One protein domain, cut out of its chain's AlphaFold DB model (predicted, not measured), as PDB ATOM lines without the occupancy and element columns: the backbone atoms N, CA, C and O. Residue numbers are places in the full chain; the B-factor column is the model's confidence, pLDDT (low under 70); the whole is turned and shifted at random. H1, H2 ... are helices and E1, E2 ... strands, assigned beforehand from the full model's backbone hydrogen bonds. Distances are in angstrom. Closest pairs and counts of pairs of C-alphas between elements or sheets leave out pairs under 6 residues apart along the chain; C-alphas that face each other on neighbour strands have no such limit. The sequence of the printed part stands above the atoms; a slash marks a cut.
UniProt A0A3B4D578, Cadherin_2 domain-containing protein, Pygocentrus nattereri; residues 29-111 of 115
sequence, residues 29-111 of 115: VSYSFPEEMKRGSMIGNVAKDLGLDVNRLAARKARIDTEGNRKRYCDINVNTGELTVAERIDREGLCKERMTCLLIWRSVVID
ATOM      1  N   VAL A  29     -13.232  41.805  31.469       80.75
ATOM      2  CA  VAL A  29     -14.589  41.770  30.921       80.75
ATOM      3  C   VAL A  29     -15.290  43.086  31.220       80.75
ATOM      4  O   VAL A  29     -15.324  43.559  32.355       80.75
ATOM      5  N   SER A  30     -15.865  43.686  30.181       83.06
ATOM      6  CA  SER A  30     -16.578  44.959  30.263       83.06
ATOM      7  C   SER A  30     -18.035  44.770  29.857       83.06
ATOM      8  O   SER A  30     -18.317  44.224  28.791       83.06
ATOM      9  N   TYR A  31     -18.960  45.257  30.686       82.75
ATOM     10  CA  TYR A  31     -20.399  45.221  30.415       82.75
ATOM     11  C   TYR A  31     -20.958  46.630  30.215       82.75
ATOM     12  O   TYR A  31     -20.624  47.552  30.959       82.75
ATOM     13  N   SER A  32     -21.875  46.765  29.258       80.44
ATOM     14  CA  SER A  32     -22.663  47.979  29.026       80.44
ATOM     15  C   SER A  32     -24.139  47.648  29.198       80.44
ATOM     16  O   SER A  32     -24.620  46.669  28.631       80.44
ATOM     17  N   PHE A  33     -24.863  48.452  29.971       82.38
ATOM     18  CA  PHE A  33     -26.276  48.230  30.264       82.38
ATOM     19  C   PHE A  33     -27.014  49.568  30.413       82.38
ATOM     20  O   PHE A  33     -26.370  50.575  30.720       82.38
ATOM     21  N   PRO A  34     -28.333  49.618  30.148       80.50
ATOM     22  CA  PRO A  34     -29.090  50.859  30.258       80.50
ATOM     23  C   PRO A  34     -29.166  51.342  31.710       80.50
ATOM     24  O   PRO A  34     -29.216  50.546  32.650       80.50
ATOM     25  N   GLU A  35     -29.223  52.661  31.890       72.56
ATOM     26  CA  GLU A  35     -29.600  53.248  33.176       72.56
ATOM     27  C   GLU A  35     -31.027  52.827  33.576       72.56
ATOM     28  O   GLU A  35     -31.787  52.285  32.774       72.56
ATOM     29  N   GLU A  36     -31.384  53.012  34.847       80.31
ATOM     30  CA  GLU A  36     -32.712  52.671  35.379       80.31
ATOM     31  C   GLU A  36     -33.115  51.184  35.387       80.31
ATOM     32  O   GLU A  36     -34.280  50.854  35.643       80.31
ATOM     33  N   MET A  37     -32.174  50.259  35.184       84.50
ATOM     34  CA  MET A  37     -32.462  48.836  35.370       84.50
ATOM     35  C   MET A  37     -33.009  48.548  36.775       84.50
ATOM     36  O   MET A  37     -32.613  49.147  37.782       84.50
ATOM     37  N   LYS A  38     -33.953  47.603  36.842       88.75
ATOM     38  CA  LYS A  38     -34.561  47.196  38.109       88.75
ATOM     39  C   LYS A  38     -33.501  46.538  38.994       88.75
ATOM     40  O   LYS A  38     -32.628  45.816  38.516       88.75
ATOM     41  N   ARG A  39     -33.613  46.746  40.308       90.31
ATOM     42  CA  ARG A  39     -32.814  45.990  41.282       90.31
ATOM     43  C   ARG A  39     -33.005  44.488  41.062       90.31
ATOM     44  O   ARG A  39     -34.127  44.033  40.848       90.31
ATOM     45  N   GLY A  40     -31.907  43.745  41.120       89.44
ATOM     46  CA  GLY A  40     -31.847  42.310  40.863       89.44
ATOM     47  C   GLY A  40     -31.846  41.928  39.382       89.44
ATOM     48  O   GLY A  40     -31.762  40.742  39.078       89.44
ATOM     49  N   SER A  41     -31.930  42.881  38.446       91.19
ATOM     50  CA  SER A  41     -31.792  42.558  37.025       91.19
ATOM     51  C   SER A  41     -30.377  42.080  36.706       91.19
ATOM     52  O   SER A  41     -29.394  42.642  37.194       91.19
ATOM     53  N   MET A  42     -30.293  41.048  35.869       92.12
ATOM     54  CA  MET A  42     -29.038  40.499  35.366       92.12
ATOM     55  C   MET A  42     -28.430  41.431  34.316       92.12
ATOM     56  O   MET A  42     -29.119  41.858  33.391       92.12
ATOM     57  N   ILE A  43     -27.137  41.713  34.464       91.44
ATOM     58  CA  ILE A  43     -26.317  42.471  33.511       91.44
ATOM     59  C   ILE A  43     -25.563  41.502  32.588       91.44
ATOM     60  O   ILE A  43     -25.549  41.688  31.375       91.44
ATOM     61  N   GLY A  44     -24.956  40.453  33.155       91.06
ATOM     62  CA  GLY A  44     -24.139  39.481  32.422       91.06
ATOM     63  C   GLY A  44     -23.642  38.342  33.315       91.06
ATOM     64  O   GLY A  44     -23.884  38.360  34.522       91.06
ATOM     65  N   ASN A  45     -22.971  37.337  32.742       92.12
ATOM     66  CA  ASN A  45     -22.429  36.200  33.497       92.12
ATOM     67  C   ASN A  45     -20.895  36.215  33.481       92.12
ATOM     68  O   ASN A  45     -20.259  35.747  32.540       92.12
ATOM     69  N   VAL A  46     -20.318  36.709  34.574       88.69
ATOM     70  CA  VAL A  46     -18.870  36.868  34.758       88.69
ATOM     71  C   VAL A  46     -18.161  35.518  34.759       88.69
ATOM     72  O   VAL A  46     -17.069  35.403  34.208       88.69
ATOM     73  N   ALA A  47     -18.772  34.486  35.353       88.62
ATOM     74  CA  ALA A  47     -18.180  33.149  35.385       88.62
ATOM     75  C   ALA A  47     -17.991  32.605  33.970       88.62
ATOM     76  O   ALA A  47     -16.899  32.187  33.596       88.62
ATOM     77  N   LYS A  48     -19.046  32.675  33.158       89.94
ATOM     78  CA  LYS A  48     -19.040  32.182  31.785       89.94
ATOM     79  C   LYS A  48     -18.073  32.970  30.906       89.94
ATOM     80  O   LYS A  48     -17.307  32.355  30.170       89.94
ATOM     81  N   ASP A  49     -18.085  34.295  31.010       88.69
ATOM     82  CA  ASP A  49     -17.290  35.161  30.136       88.69
ATOM     83  C   ASP A  49     -15.786  35.087  30.453       88.69
ATOM     84  O   ASP A  49     -14.960  35.193  29.550       88.69
ATOM     85  N   LEU A  50     -15.421  34.812  31.712       84.31
ATOM     86  CA  LEU A  50     -14.034  34.557  32.129       84.31
ATOM     87  C   LEU A  50     -13.632  33.070  32.070       84.31
ATOM     88  O   LEU A  50     -12.502  32.729  32.418       84.31
ATOM     89  N   GLY A  51     -14.538  32.169  31.671       85.38
ATOM     90  CA  GLY A  51     -14.289  30.722  31.654       85.38
ATOM     91  C   GLY A  51     -14.031  30.119  33.042       85.38
ATOM     92  O   GLY A  51     -13.319  29.123  33.174       85.38
ATOM     93  N   LEU A  52     -14.570  30.741  34.090       84.12
ATOM     94  CA  LEU A  52     -14.446  30.309  35.474       84.12
ATOM     95  C   LEU A  52     -15.630  29.429  35.875       84.12
ATOM     96  O   LEU A  52     -16.779  29.688  35.533       84.12
ATOM     97  N   ASP A  53     -15.343  28.408  36.674       86.81
ATOM     98  CA  ASP A  53     -16.383  27.619  37.325       86.81
ATOM     99  C   ASP A  53     -17.003  28.404  38.494       86.81
ATOM    100  O   ASP A  53     -16.291  29.032  39.286       86.81
ATOM    101  N   VAL A  54     -18.328  28.355  38.629       88.62
ATOM    102  CA  VAL A  54     -19.063  29.092  39.674       88.62
ATOM    103  C   VAL A  54     -18.640  28.680  41.087       88.62
ATOM    104  O   VAL A  54     -18.525  29.533  41.965       88.62
ATOM    105  N   ASN A  55     -18.280  27.410  41.307       87.44
ATOM    106  CA  ASN A  55     -17.792  26.962  42.612       87.44
ATOM    107  C   ASN A  55     -16.442  27.603  42.939       87.44
ATOM    108  O   ASN A  55     -16.163  27.904  44.101       87.44
ATOM    109  N   ARG A  56     -15.613  27.876  41.920       83.25
ATOM    110  CA  ARG A  56     -14.353  28.604  42.112       83.25
ATOM    111  C   ARG A  56     -14.594  30.054  42.499       83.25
ATOM    112  O   ARG A  56     -13.832  30.554  43.317       83.25
ATOM    113  N   LEU A  57     -15.630  30.715  41.976       84.50
ATOM    114  CA  LEU A  57     -15.985  32.079  42.395       84.50
ATOM    115  C   LEU A  57     -16.402  32.130  43.866       84.50
ATOM    116  O   LEU A  57     -15.924  32.991  44.607       84.50
ATOM    117  N   ALA A  58     -17.243  31.188  44.295       83.75
ATOM    118  CA  ALA A  58     -17.683  31.096  45.683       83.75
ATOM    119  C   ALA A  58     -16.516  30.770  46.633       83.75
ATOM    120  O   ALA A  58     -16.319  31.468  47.629       83.75
ATOM    121  N   ALA A  59     -15.689  29.775  46.291       84.06
ATOM    122  CA  ALA A  59     -14.510  29.398  47.075       84.06
ATOM    123  C   ALA A  59     -13.511  30.558  47.220       84.06
ATOM    124  O   ALA A  59     -12.927  30.762  48.283       84.06
ATOM    125  N   ARG A  60     -13.360  31.358  46.160       82.19
ATOM    126  CA  ARG A  60     -12.464  32.519  46.100       82.19
ATOM    127  C   ARG A  60     -13.079  33.816  46.611       82.19
ATOM    128  O   ARG A  60     -12.455  34.864  46.488       82.19
ATOM    129  N   LYS A  61     -14.290  33.764  47.181       81.38
ATOM    130  CA  LYS A  61     -15.006  34.930  47.727       81.38
ATOM    131  C   LYS A  61     -15.016  36.108  46.746       81.38
ATOM    132  O   LYS A  61     -14.731  37.244  47.132       81.38
ATOM    133  N   ALA A  62     -15.311  35.816  45.478       83.56
ATOM    134  CA  ALA A  62     -15.374  36.824  44.429       83.56
ATOM    135  C   ALA A  62     -16.296  37.975  44.851       83.56
ATOM    136  O   ALA A  62     -17.415  37.752  45.317       83.56
ATOM    137  N   ARG A  63     -15.809  39.207  44.711       84.25
ATOM    138  CA  ARG A  63     -16.515  40.413  45.142       84.25
ATOM    139  C   ARG A  63     -16.187  41.577  44.226       84.25
ATOM    140  O   ARG A  63     -15.124  41.633  43.618       84.25
ATOM    141  N   ILE A  64     -17.103  42.528  44.143       81.56
ATOM    142  CA  ILE A  64     -16.835  43.790  43.457       81.56
ATOM    143  C   ILE A  64     -16.079  44.689  44.426       81.56
ATOM    144  O   ILE A  64     -16.554  44.920  45.541       81.56
ATOM    145  N   ASP A  65     -14.907  45.166  44.014       75.06
ATOM    146  CA  ASP A  65     -14.146  46.122  44.806       75.06
ATOM    147  C   ASP A  65     -14.510  47.542  44.369       75.06
ATOM    148  O   ASP A  65     -14.373  47.926  43.207       75.06
ATOM    149  N   THR A  66     -15.046  48.316  45.306       68.62
ATOM    150  CA  THR A  66     -15.423  49.715  45.088       68.62
ATOM    151  C   THR A  66     -14.533  50.592  45.947       68.62
ATOM    152  O   THR A  66     -14.730  50.695  47.158       68.62
ATOM    153  N   GLU A  67     -13.567  51.251  45.313       59.16
ATOM    154  CA  GLU A  67     -12.678  52.193  45.985       59.16
ATOM    155  C   GLU A  67     -13.460  53.446  46.422       59.16
ATOM    156  O   GLU A  67     -14.119  54.110  45.622       59.16
ATOM    157  N   GLY A  68     -13.416  53.767  47.717       55.16
ATOM    158  CA  GLY A  68     -13.866  55.054  48.262       55.16
ATOM    159  C   GLY A  68     -15.379  55.320  48.302       55.16
ATOM    160  O   GLY A  68     -15.794  56.268  48.967       55.16
ATOM    161  N   ASN A  69     -16.223  54.501  47.666       56.12
ATOM    162  CA  ASN A  69     -17.677  54.676  47.682       56.12
ATOM    163  C   ASN A  69     -18.368  53.547  48.461       56.12
ATOM    164  O   ASN A  69     -18.252  52.374  48.120       56.12
ATOM    165  N   ARG A  70     -19.115  53.901  49.517       58.22
ATOM    166  CA  ARG A  70     -19.884  52.931  50.323       58.22
ATOM    167  C   ARG A  70     -21.046  52.302  49.545       58.22
ATOM    168  O   ARG A  70     -21.581  51.287  49.986       58.22
ATOM    169  N   LYS A  71     -21.470  52.918  48.439       66.06
ATOM    170  CA  LYS A  71     -22.670  52.535  47.695       66.06
ATOM    171  C   LYS A  71     -22.297  51.606  46.535       66.06
ATOM    172  O   LYS A  71     -21.605  52.020  45.609       66.06
ATOM    173  N   ARG A  72     -22.739  50.345  46.606       76.69
ATOM    174  CA  ARG A  72     -22.528  49.326  45.563       76.69
ATOM    175  C   ARG A  72     -23.720  49.327  44.611       76.69
ATOM    176  O   ARG A  72     -24.828  49.015  45.030       76.69
ATOM    177  N   TYR A  73     -23.499  49.682  43.349       81.19
ATOM    178  CA  TYR A  73     -24.551  49.708  42.323       81.19
ATOM    179  C   TYR A  73     -24.741  48.364  41.624       81.19
ATOM    180  O   TYR A  73     -25.851  48.032  41.211       81.19
ATOM    181  N   CYS A  74     -23.674  47.576  41.561       86.62
ATOM    182  CA  CYS A  74     -23.680  46.220  41.042       86.62
ATOM    183  C   CYS A  74     -23.244  45.257  42.148       86.62
ATOM    184  O   CYS A  74     -22.534  45.656  43.076       86.62
ATOM    185  N   ASP A  75     -23.647  44.000  42.027       88.50
ATOM    186  CA  ASP A  75     -23.175  42.905  42.870       88.50
ATOM    187  C   ASP A  75     -23.035  41.619  42.052       88.50
ATOM    188  O   ASP A  75     -23.674  41.470  41.007       88.50
ATOM    189  N   ILE A  76     -22.197  40.694  42.517       88.88
ATOM    190  CA  ILE A  76     -21.992  39.398  41.870       88.88
ATOM    191  C   ILE A  76     -22.685  38.297  42.670       88.88
ATOM    192  O   ILE A  76     -22.399  38.072  43.846       88.88
ATOM    193  N   ASN A  77     -23.590  37.564  42.027       91.12
ATOM    194  CA  ASN A  77     -24.142  36.351  42.601       91.12
ATOM    195  C   ASN A  77     -23.110  35.230  42.458       91.12
ATOM    196  O   ASN A  77     -22.998  34.601  41.411       91.12
ATOM    197  N   VAL A  78     -22.356  34.967  43.523       89.25
ATOM    198  CA  VAL A  78     -21.285  33.955  43.531       89.25
ATOM    199  C   VAL A  78     -21.771  32.524  43.280       89.25
ATOM    200  O   VAL A  78     -20.965  31.680  42.907       89.25
ATOM    201  N   ASN A  79     -23.069  32.247  43.447       89.81
ATOM    202  CA  ASN A  79     -23.636  30.921  43.193       89.81
ATOM    203  C   ASN A  79     -23.935  30.693  41.705       89.81
ATOM    204  O   ASN A  79     -23.846  29.563  41.231       89.81
ATOM    205  N   THR A  80     -24.304  31.748  40.968       91.19
ATOM    206  CA  THR A  80     -24.659  31.667  39.536       91.19
ATOM    207  C   THR A  80     -23.591  32.263  38.614       91.19
ATOM    208  O   THR A  80     -23.589  31.999  37.412       91.19
ATOM    209  N   GLY A  81     -22.667  33.055  39.164       90.44
ATOM    210  CA  GLY A  81     -21.668  33.808  38.410       90.44
ATOM    211  C   GLY A  81     -22.203  35.086  37.764       90.44
ATOM    212  O   GLY A  81     -21.514  35.683  36.938       90.44
ATOM    213  N   GLU A  82     -23.429  35.496  38.087       93.12
ATOM    214  CA  GLU A  82     -24.112  36.601  37.415       93.12
ATOM    215  C   GLU A  82     -23.802  37.945  38.070       93.12
ATOM    216  O   GLU A  82     -23.914  38.107  39.285       93.12
ATOM    217  N   LEU A  83     -23.466  38.935  37.247       91.56
ATOM    218  CA  LEU A  83     -23.427  40.334  37.644       91.56
ATOM    219  C   LEU A  83     -24.854  40.888  37.623       91.56
ATOM    220  O   LEU A  83     -25.555  40.789  36.612       91.56
ATOM    221  N   THR A  84     -25.281  41.482  38.730       92.00
ATOM    222  CA  THR A  84     -26.649  41.971  38.938       92.00
ATOM    223  C   THR A  84     -26.665  43.410  39.433       92.00
ATOM    224  O   THR A  84     -25.705  43.895  40.031       92.00
ATOM    225  N   VAL A  85     -27.777  44.102  39.192       89.94
ATOM    226  CA  VAL A  85     -28.004  45.467  39.683       89.94
ATOM    227  C   VAL A  85     -28.369  45.425  41.169       89.94
ATOM    228  O   VAL A  85     -29.469  45.009  41.532       89.94
ATOM    229  N   ALA A  86     -27.480  45.898  42.037       88.19
ATOM    230  CA  ALA A  86     -27.735  46.007  43.472       88.19
ATOM    231  C   ALA A  86     -28.585  47.239  43.803       88.19
ATOM    232  O   ALA A  86     -29.506  47.185  44.623       88.19
ATOM    233  N   GLU A  87     -28.324  48.358  43.125       84.62
ATOM    234  CA  GLU A  87     -29.074  49.600  43.281       84.62
ATOM    235  C   GLU A  87     -29.333  50.266  41.940       84.62
ATOM    236  O   GLU A  87     -28.484  50.246  41.052       84.62
ATOM    237  N   ARG A  88     -30.514  50.883  41.808       81.12
ATOM    238  CA  ARG A  88     -30.874  51.623  40.600       81.12
ATOM    239  C   ARG A  88     -29.871  52.758  40.398       81.12
ATOM    240  O   ARG A  88     -29.683  53.589  41.288       81.12
ATOM    241  N   ILE A  89     -29.241  52.763  39.229       77.44
ATOM    242  CA  ILE A  89     -28.369  53.842  38.782       77.44
ATOM    243  C   ILE A  89     -29.262  54.903  38.154       77.44
ATOM    244  O   ILE A  89     -30.006  54.612  37.218       77.44
ATOM    245  N   ASP A  90     -29.190  56.100  38.718       74.38
ATOM    246  CA  ASP A  90     -29.921  57.278  38.278       74.38
ATOM    247  C   ASP A  90     -28.898  58.375  37.977       74.38
ATOM    248  O   ASP A  90     -28.145  58.802  38.865       74.38
ATOM    249  N   ARG A  91     -28.801  58.763  36.704       71.50
ATOM    250  CA  ARG A  91     -27.811  59.732  36.219       71.50
ATOM    251  C   ARG A  91     -28.066  61.103  36.826       71.50
ATOM    252  O   ARG A  91     -27.120  61.808  37.166       71.50
ATOM    253  N   GLU A  92     -29.322  61.455  37.036       70.94
ATOM    254  CA  GLU A  92     -29.775  62.698  37.646       70.94
ATOM    255  C   GLU A  92     -29.321  62.771  39.110       70.94
ATOM    256  O   GLU A  92     -28.751  63.778  39.540       70.94
ATOM    257  N   GLY A  93     -29.470  61.675  39.861       69.94
ATOM    258  CA  GLY A  93     -28.985  61.560  41.236       69.94
ATOM    259  C   GLY A  93     -27.456  61.538  41.384       69.94
ATOM    260  O   GLY A  93     -26.934  62.012  42.396       69.94
ATOM    261  N   LEU A  94     -26.724  61.009  40.397       71.88
ATOM    262  CA  LEU A  94     -25.259  60.881  40.438       71.88
ATOM    263  C   LEU A  94     -24.519  62.092  39.860       71.88
ATOM    264  O   LEU A  94     -23.517  62.549  40.411       71.88
ATOM    265  N   CYS A  95     -25.007  62.601  38.739       70.88
ATOM    266  CA  CYS A  95     -24.303  63.537  37.870       70.88
ATOM    267  C   CYS A  95     -24.993  64.905  37.793       70.88
ATOM    268  O   CYS A  95     -24.415  65.842  37.230       70.88
ATOM    269  N   LYS A  96     -26.188  65.041  38.390       73.62
ATOM    270  CA  LYS A  96     -27.013  66.256  38.357       73.62
ATOM    271  C   LYS A  96     -27.222  66.725  36.905       73.62
ATOM    272  O   LYS A  96     -27.528  65.920  36.035       73.62
ATOM    273  N   GLU A  97     -27.014  68.013  36.628       66.50
ATOM    274  CA  GLU A  97     -27.196  68.647  35.311       66.50
ATOM    275  C   GLU A  97     -26.010  68.494  34.337       66.50
ATOM    276  O   GLU A  97     -25.972  69.160  33.301       66.50
ATOM    277  N   ARG A  98     -25.004  67.652  34.614       66.69
ATOM    278  CA  ARG A  98     -23.878  67.524  33.671       66.69
ATOM    279  C   ARG A  98     -24.329  66.888  32.348       66.69
ATOM    280  O   ARG A  98     -24.915  65.808  32.337       66.69
ATOM    281  N   MET A  99     -23.983  67.539  31.230       64.19
ATOM    282  CA  MET A  99     -24.291  67.074  29.865       64.19
ATOM    283  C   MET A  99     -23.629  65.732  29.513       64.19
ATOM    284  O   MET A  99     -24.157  64.981  28.702       64.19
ATOM    285  N   THR A 100     -22.490  65.409  30.127       60.53
ATOM    286  CA  THR A 100     -21.796  64.124  29.978       60.53
ATOM    287  C   THR A 100     -21.442  63.575  31.355       60.53
ATOM    288  O   THR A 100     -20.848  64.273  32.180       60.53
ATOM    289  N   CYS A 101     -21.818  62.320  31.613       63.09
ATOM    290  CA  CYS A 101     -21.442  61.606  32.826       63.09
ATOM    291  C   CYS A 101     -20.850  60.246  32.478       63.09
ATOM    292  O   CYS A 101     -21.511  59.417  31.861       63.09
ATOM    293  N   LEU A 102     -19.597  60.036  32.873       61.53
ATOM    294  CA  LEU A 102     -18.891  58.778  32.697       61.53
ATOM    295  C   LEU A 102     -18.686  58.154  34.077       61.53
ATOM    296  O   LEU A 102     -17.948  58.693  34.901       61.53
ATOM    297  N   LEU A 103     -19.352  57.029  34.329       61.88
ATOM    298  CA  LEU A 103     -19.171  56.241  35.545       61.88
ATOM    299  C   LEU A 103     -18.230  55.077  35.227       61.88
ATOM    300  O   LEU A 103     -18.632  54.105  34.594       61.88
ATOM    301  N   ILE A 104     -16.969  55.190  35.647       55.72
ATOM    302  CA  ILE A 104     -15.974  54.119  35.504       55.72
ATOM    303  C   ILE A 104     -15.983  53.289  36.789       55.72
ATOM    304  O   ILE A 104     -15.539  53.761  37.835       55.72
ATOM    305  N   TRP A 105     -16.472  52.054  36.713       62.62
ATOM    306  CA  TRP A 105     -16.336  51.051  37.770       62.62
ATOM    307  C   TRP A 105     -15.167  50.133  37.404       62.62
ATOM    308  O   TRP A 105     -15.084  49.662  36.275       62.62
ATOM    309  N   ARG A 106     -14.197  49.980  38.314       56.81
ATOM    310  CA  ARG A 106     -12.843  49.564  37.919       56.81
ATOM    311  C   ARG A 106     -12.561  48.065  37.945       56.81
ATOM    312  O   ARG A 106     -11.691  47.672  37.179       56.81
ATOM    313  N   SER A 107     -13.235  47.230  38.741       58.03
ATOM    314  CA  SER A 107     -12.907  45.791  38.732       58.03
ATOM    315  C   SER A 107     -13.807  44.917  39.609       58.03
ATOM    316  O   SER A 107     -14.299  45.322  40.664       58.03
ATOM    317  N   VAL A 108     -13.957  43.658  39.191       61.00
ATOM    318  CA  VAL A 108     -14.335  42.543  40.071       61.00
ATOM    319  C   VAL A 108     -13.041  41.924  40.601       61.00
ATOM    320  O   VAL A 108     -12.180  41.536  39.813       61.00
ATOM    321  N   VAL A 109     -12.890  41.831  41.922       65.06
ATOM    322  CA  VAL A 109     -11.733  41.198  42.568       65.06
ATOM    323  C   VAL A 109     -12.099  39.768  42.942       65.06
ATOM    324  O   VAL A 109     -13.030  39.508  43.707       65.06
ATOM    325  N   ILE A 110     -11.345  38.824  42.391       58.59
ATOM    326  CA  ILE A 110     -11.418  37.412  42.754       58.59
ATOM    327  C   ILE A 110     -10.176  37.133  43.590       58.59
ATOM    328  O   ILE A 110      -9.072  37.062  43.046       58.59
ATOM    329  N   ASP A 111     -10.343  37.014  44.908       57.47
ATOM    330  CA  ASP A 111      -9.224  36.707  45.792       57.47
ATOM    331  C   ASP A 111      -8.636  35.348  45.379       57.47
ATOM    332  O   ASP A 111      -9.338  34.345  45.229       57.47
TER     333      ASP A 111
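This is residues 29 to 111 of the 115 residues of the protein "Cadherin_2 domain-containing protein" of Pygocentrus nattereri (UniProt A0A3B4D578). There is little regular structure: a small antiparallel sheet of short strands, E1, E3, E2 in order, sits amid long loops, with short helices H1 and H2 toward one end and H3 beyond the other. Residues 96 to 111 fold back from the H3 end, 108 to 109 pairing antiparallel with 63 to 64. Of 83 printed residues, 27 are in named elements, mixed in class: E1, H1, H2, E2, E3, H3. The whole is compact, radius of gyration of the C-alphas 13.5 A, but elongated, 43 by 24 by 19 A.

E1, residues 42 to 45, begins at C-alpha (-29.038, 40.499, 35.366). E3 is 82 to 85, 9.9 A; E2 is 74 to 77, 10.0 A. H1 is 46 to 49, H2 54 to 59; H3, 91 to 95, ends at C-alpha (-24.303, 63.537, 37.870).

Across the antiparallel neighbours E1 and E3, N 43 and O 83 are within hydrogen-bond range, 2.8 A; across the hairpin E2 and E3, N 84 and O 75 are within hydrogen-bond range, 2.8 A. H1 only grazes the sheet. H2 only just is on it, with 5 pairs of C-alphas within 10 A, and only grazes it. H3 is not on it. In H2 and H3 every O i to N i+4 pair is within range; H1 is too short for one.

The printed part has no cut. The link H2 to E2 is long. pLDDT is under 70 at 66 to 71, 93 and 97 to 111.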